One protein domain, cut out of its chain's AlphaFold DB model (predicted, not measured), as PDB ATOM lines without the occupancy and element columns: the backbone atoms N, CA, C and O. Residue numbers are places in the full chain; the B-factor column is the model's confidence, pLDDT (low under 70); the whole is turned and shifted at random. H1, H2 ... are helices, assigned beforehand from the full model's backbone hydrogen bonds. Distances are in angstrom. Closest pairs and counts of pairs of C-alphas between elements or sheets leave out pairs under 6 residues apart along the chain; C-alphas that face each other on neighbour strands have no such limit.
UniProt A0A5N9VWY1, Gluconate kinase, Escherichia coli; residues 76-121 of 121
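AT A GLANCE: This is residues 76 to 121 of the 121 residues of the protein "Gluconate kinase" of Escherichia coli (UniProt A0A5N9VWY1). Three short helices make an elongated, angular arrangement: H1 turns a corner into H2 at one end, and H3 packs on the earlier part of H1, about perpendicular to it. Residues 98 to 105 run back from H2 to H3, and the tail after H3 lies at the other end of the long axis from H2. The 46 printed residues, all helix by class, hold H1, H2 and H3 in that order, with no named strand. The whole is compact, with a radius of gyration of the C-alphas of 10.3 A, and spans 32 by 17 by 14 A.

IN THESE COORDINATES: H1, residues 78 to 87, begins with C-alpha 78 at (213.240, 229.957, 225.685) and is 14.4 A long. H2, residues 90 to 97, measures 10.4 A. H3, residues 106 to 116, measures 15.1 A and ends with C-alpha 116 at (224.637, 228.620, 230.271).

HOW THE PARTS SIT: H1 and H2 are close but not clearly touching, about perpendicular at 84 degrees; their closest C-alphas, of Ile 84 and Gly 90, are 5.6 A apart. H1 and H3 touch, about perpendicular at 83 degrees; their closest C-alphas, of Ala 81 and Val 108, are 5.7 A apart. H2 and H3 are apart. Each O i to N i+4 pair is within hydrogen-bond range in H1 and H2, and 6 of 7 in H3.

THE WHOLE: The C-alphas farthest apart, of Gln 95 and Asp 119, are 32.1 A apart. The printed part has no cut; the link from H1 to H2 is tight and that from H2 to H3 short. The model's mean pLDDT over the printed part is 97.0, and no printed residue is under 70.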
ATOM      1  N   ARG A  76     213.948 224.999 228.189       97.19
ATOM      2  CA  ARG A  76     214.995 225.684 228.980       97.19
ATOM      3  C   ARG A  76     215.722 226.789 228.206       97.19
ATOM      4  O   ARG A  76     216.264 227.725 228.788       97.19
ATOM      5  N   ALA A  77     215.718 226.696 226.877       97.75
ATOM      6  CA  ALA A  77     216.353 227.647 225.977       97.75
ATOM      7  C   ALA A  77     215.429 228.810 225.538       97.75
ATOM      8  O   ALA A  77     215.795 229.582 224.652       97.75
ATOM      9  N   ALA A  78     214.238 228.974 226.129       98.06
ATOM     10  CA  ALA A  78     213.240 229.957 225.685       98.06
ATOM     11  C   ALA A  78     213.771 231.402 225.668       98.06
ATOM     12  O   ALA A  78     213.613 232.107 224.673       98.06
ATOM     13  N   LYS A  79     214.498 231.816 226.716       98.25
ATOM     14  CA  LYS A  79     215.167 233.130 226.786       98.25
ATOM     15  C   LYS A  79     216.084 233.380 225.582       98.25
ATOM     16  O   LYS A  79     216.176 234.499 225.087       98.25
ATOM     17  N   TYR A  80     216.745 232.336 225.091       98.38
ATOM     18  CA  TYR A  80     217.683 232.422 223.977       98.38
ATOM     19  C   TYR A  80     216.992 232.498 222.615       98.38
ATOM     20  O   TYR A  80     217.539 233.119 221.707       98.38
ATOM     21  N   ALA A  81     215.772 231.963 222.478       98.25
ATOM     22  CA  ALA A  81     214.951 232.218 221.295       98.25
ATOM     23  C   ALA A  81     214.629 233.715 221.168       98.25
ATOM     24  O   ALA A  81     214.769 234.281 220.084       98.25
ATOM     25  N   THR A  82     214.264 234.369 222.275       98.31
ATOM     26  CA  THR A  82     214.023 235.821 222.308       98.31
ATOM     27  C   THR A  82     215.274 236.601 221.917       98.31
ATOM     28  O   THR A  82     215.214 237.426 221.011       98.31
ATOM     29  N   VAL A  83     216.431 236.276 222.508       98.44
ATOM     30  CA  VAL A  83     217.708 236.935 222.174       98.44
ATOM     31  C   VAL A  83     218.049 236.784 220.690       98.44
ATOM     32  O   VAL A  83     218.445 237.755 220.053       98.44
ATOM     33  N   ILE A  84     217.879 235.595 220.107       98.31
ATOM     34  CA  ILE A  84     218.146 235.386 218.676       98.31
ATOM     35  C   ILE A  84     217.202 236.227 217.813       98.31
ATOM     36  O   ILE A  84     217.652 236.853 216.854       98.31
ATOM     37  N   ASN A  85     215.915 236.277 218.158       98.06
ATOM     38  CA  ASN A  85     214.945 237.085 217.425       98.06
ATOM     39  C   ASN A  85     215.277 238.580 217.471       98.06
ATOM     40  O   ASN A  85     215.255 239.230 216.429       98.06
ATOM     41  N   GLU A  86     215.601 239.108 218.650       97.81
ATOM     42  CA  GLU A  86     215.790 240.546 218.867       97.81
ATOM     43  C   GLU A  86     217.180 241.047 218.453       97.81
ATOM     44  O   GLU A  86     217.306 242.158 217.942       97.81
ATOM     45  N   VAL A  87     218.227 240.243 218.657       98.12
ATOM     46  CA  VAL A  87     219.631 240.676 218.513       98.12
ATOM     47  C   VAL A  87     220.297 240.115 217.255       98.12
ATOM     48  O   VAL A  87     221.230 240.721 216.730       98.12
ATOM     49  N   HIS A  88     219.836 238.967 216.748       97.19
ATOM     50  CA  HIS A  88     220.503 238.229 215.668       97.19
ATOM     51  C   HIS A  88     219.657 238.073 214.398       97.19
ATOM     52  O   HIS A  88     219.952 237.204 213.579       97.19
ATOM     53  N   ASP A  89     218.643 238.924 214.220       97.31
ATOM     54  CA  ASP A  89     217.747 238.913 213.057       97.31
ATOM     55  C   ASP A  89     217.119 237.527 212.820       97.31
ATOM     56  O   ASP A  89     217.337 236.843 211.811       97.31
ATOM     57  N   GLY A  90     216.321 237.085 213.797       97.69
ATOM     58  CA  GLY A  90     215.645 235.789 213.735       97.69
ATOM     59  C   GLY A  90     214.761 235.610 212.496       97.69
ATOM     60  O   GLY A  90     214.628 234.492 211.996       97.69
ATOM     61  N   ASN A  91     214.217 236.699 211.938       97.81
ATOM     62  CA  ASN A  91     213.421 236.649 210.713       97.81
ATOM     63  C   ASN A  91     214.275 236.296 209.485       97.81
ATOM     64  O   ASN A  91     213.875 235.439 208.696       97.81
ATOM     65  N   ALA A  92     215.467 236.880 209.332       98.19
ATOM     66  CA  ALA A  92     216.375 236.484 208.258       98.19
ATOM     67  C   ALA A  92     216.813 235.014 208.386       98.19
ATOM     68  O   ALA A  92     216.909 234.299 207.384       98.19
ATOM     69  N   ILE A  93     217.041 234.527 209.612       97.94
ATOM     70  CA  ILE A  93     217.354 233.109 209.856       97.94
ATOM     71  C   ILE A  93     216.174 232.218 209.447       97.94
ATOM     72  O   ILE A  93     216.370 231.221 208.745       97.94
ATOM     73  N   TYR A  94     214.950 232.586 209.828       97.81
ATOM     74  CA  TYR A  94     213.742 231.874 209.425       97.81
ATOM     75  C   TYR A  94     213.596 231.822 207.899       97.81
ATOM     76  O   TYR A  94     213.423 230.741 207.343       97.81
ATOM     77  N   GLN A  95     213.760 232.946 207.195       98.25
ATOM     78  CA  GLN A  95     213.652 232.989 205.731       98.25
ATOM     79  C   GLN A  95     214.669 232.083 205.024       98.25
ATOM     80  O   GLN A  95     214.378 231.532 203.965       98.25
ATOM     81  N   ARG A  96     215.857 231.900 205.612       97.88
ATOM     82  CA  ARG A  96     216.913 231.037 205.058       97.88
ATOM     83  C   ARG A  96     216.726 229.554 205.366       97.88
ATOM     84  O   ARG A  96     217.261 228.727 204.634       97.88
ATOM     85  N   THR A  97     216.050 229.214 206.463       96.56
ATOM     86  CA  THR A  97     216.023 227.838 206.998       96.56
ATOM     87  C   THR A  97     214.634 227.207 207.024       96.56
ATOM     88  O   THR A  97     214.521 225.997 207.193       96.56
ATOM     89  N   GLY A  98     213.572 228.008 206.917       96.69
ATOM     90  CA  GLY A  98     212.187 227.581 207.110       96.69
ATOM     91  C   GLY A  98     211.840 227.183 208.549       96.69
ATOM     92  O   GLY A  98     210.698 226.809 208.806       96.69
ATOM     93  N   THR A  99     212.786 227.257 209.493       95.88
ATOM     94  CA  THR A  99     212.581 226.843 210.888       95.88
ATOM     95  C   THR A  99     212.337 228.069 211.765       95.88
ATOM     96  O   THR A  99     213.206 228.942 211.828       95.88
ATOM     97  N   PRO A 100     211.180 228.176 212.442       95.50
ATOM     98  CA  PRO A 100     210.930 229.257 213.387       95.50
ATOM     99  C   PRO A 100     211.966 229.272 214.512       95.50
ATOM    100  O   PRO A 100     212.400 228.220 214.988       95.50
ATOM    101  N   ILE A 101     212.322 230.466 214.984       98.00
ATOM    102  CA  ILE A 101     213.184 230.612 216.156       98.00
ATOM    103  C   ILE A 101     212.376 230.251 217.401       98.00
ATOM    104  O   ILE A 101     211.585 231.044 217.907       98.00
ATOM    105  N   HIS A 102     212.563 229.020 217.863       97.56
ATOM    106  CA  HIS A 102     211.815 228.428 218.967       97.56
ATOM    107  C   HIS A 102     212.747 227.566 219.835       97.56
ATOM    108  O   HIS A 102     213.635 226.912 219.268       97.56
ATOM    109  N   PRO A 103     212.556 227.509 221.172       97.00
ATOM    110  CA  PRO A 103     213.380 226.694 222.074       97.00
ATOM    111  C   PRO A 103     213.487 225.217 221.687       97.00
ATOM    112  O   PRO A 103     214.535 224.615 221.895       97.00
ATOM    113  N   MET A 104     212.466 224.661 221.024       95.69
ATOM    114  CA  MET A 104     212.522 223.288 220.503       95.69
ATOM    115  C   MET A 104     213.707 223.053 219.554       95.69
ATOM    116  O   MET A 104     214.230 221.945 219.493       95.69
ATOM    117  N   SER A 105     214.117 224.068 218.786       96.69
ATOM    118  CA  SER A 105     215.044 223.897 217.668       96.69
ATOM    119  C   SER A 105     216.499 223.700 218.131       96.69
ATOM    120  O   SER A 105     216.937 224.352 219.085       96.69
ATOM    121  N   PRO A 106     217.302 222.876 217.423       96.75
ATOM    122  CA  PRO A 106     218.714 222.675 217.752       96.75
ATOM    123  C   PRO A 106     219.526 223.971 217.810       96.75
ATOM    124  O   PRO A 106     220.371 224.111 218.684       96.75
ATOM    125  N   LEU A 107     219.241 224.940 216.930       97.38
ATOM    126  CA  LEU A 107     219.924 226.237 216.928       97.38
ATOM    127  C   LEU A 107     219.805 226.936 218.288       97.38
ATOM    128  O   LEU A 107     220.812 227.362 218.852       97.38
ATOM    129  N   VAL A 108     218.584 227.040 218.816       98.12
ATOM    130  CA  VAL A 108     218.339 227.747 220.077       98.12
ATOM    131  C   VAL A 108     218.939 226.979 221.258       98.12
ATOM    132  O   VAL A 108     219.549 227.598 222.129       98.12
ATOM    133  N   LYS A 109     218.862 225.641 221.259       98.12
ATOM    134  CA  LYS A 109     219.492 224.795 222.288       98.12
ATOM    135  C   LYS A 109     221.011 224.938 222.307       98.12
ATOM    136  O   LYS A 109     221.578 225.173 223.366       98.12
ATOM    137  N   ILE A 110     221.665 224.873 221.148       97.81
ATOM    138  CA  ILE A 110     223.122 225.046 221.032       97.81
ATOM    139  C   ILE A 110     223.531 226.452 221.487       97.81
ATOM    140  O   ILE A 110     224.528 226.615 222.190       97.81
ATOM    141  N   PHE A 111     222.751 227.477 221.130       97.94
ATOM    142  CA  PHE A 111     223.013 228.845 221.574       97.94
ATOM    143  C   PHE A 111     222.855 228.994 223.093       97.94
ATOM    144  O   PHE A 111     223.689 229.644 223.715       97.94
ATOM    145  N   TRP A 112     221.861 228.349 223.709       98.00
ATOM    146  CA  TRP A 112     221.742 228.266 225.168       98.00
ATOM    147  C   TRP A 112     222.949 227.555 225.799       98.00
ATOM    148  O   TRP A 112     223.566 228.119 226.700       98.00
ATOM    149  N   MET A 113     223.354 226.386 225.284       97.44
ATOM    150  CA  MET A 113     224.504 225.627 225.805       97.44
ATOM    151  C   MET A 113     225.784 226.464 225.816       97.44
ATOM    152  O   MET A 113     226.477 226.513 226.827       97.44
ATOM    153  N   LYS A 114     226.042 227.211 224.738       97.00
ATOM    154  CA  LYS A 114     227.193 228.120 224.638       97.00
ATOM    155  C   LYS A 114     227.272 229.149 225.777       97.00
ATOM    156  O   LYS A 114     228.366 229.605 226.114       97.00
ATOM    157  N   HIS A 115     226.134 229.568 226.329       97.19
ATOM    158  CA  HIS A 115     226.079 230.648 227.315       97.19
ATOM    159  C   HIS A 115     225.825 230.165 228.745       97.19
ATOM    160  O   HIS A 115     226.349 230.784 229.663       97.19
ATOM    161  N   GLU A 116     225.053 229.094 228.940       96.81
ATOM    162  CA  GLU A 116     224.637 228.620 230.271       96.81
ATOM    163  C   GLU A 116     225.251 227.253 230.639       96.81
ATOM    164  O   GLU A 116     225.232 226.879 231.807       96.81
ATOM    165  N   TRP A 117     225.804 226.497 229.677       95.25
ATOM    166  CA  TRP A 117     226.376 225.161 229.914       95.25
ATOM    167  C   TRP A 117     227.744 224.978 229.243       95.25
ATOM    168  O   TRP A 117     227.967 224.068 228.444       95.25
ATOM    169  N   GLN A 118     228.675 225.867 229.585       92.12
ATOM    170  CA  GLN A 118     229.988 225.957 228.937       92.12
ATOM    171  C   GLN A 118     230.873 224.723 229.127       92.12
ATOM    172  O   GLN A 118     231.672 224.431 228.250       92.12
ATOM    173  N   ASP A 119     230.707 223.969 230.215       93.19
ATOM    174  CA  ASP A 119     231.478 222.736 230.434       93.19
ATOM    175  C   ASP A 119     231.183 221.650 229.380       93.19
ATOM    176  O   ASP A 119     231.979 220.728 229.204       93.19
ATOM    177  N   VAL A 120     230.039 221.742 228.692       91.94
ATOM    178  CA  VAL A 120     229.623 220.795 227.646       91.94
ATOM    179  C   VAL A 120     229.810 221.358 226.229       91.94
ATOM    180  O   VAL A 120     229.898 220.568 225.289       91.94
ATOM    181  N   PHE A 121     229.850 222.684 226.054       89.75
ATOM    182  CA  PHE A 121     229.962 223.342 224.743       89.75
ATOM    183  C   PHE A 121     231.413 223.427 224.245       89.75
ATOM    184  O   PHE A 121     231.651 223.036 223.080       89.75
TER     185      PHE A 121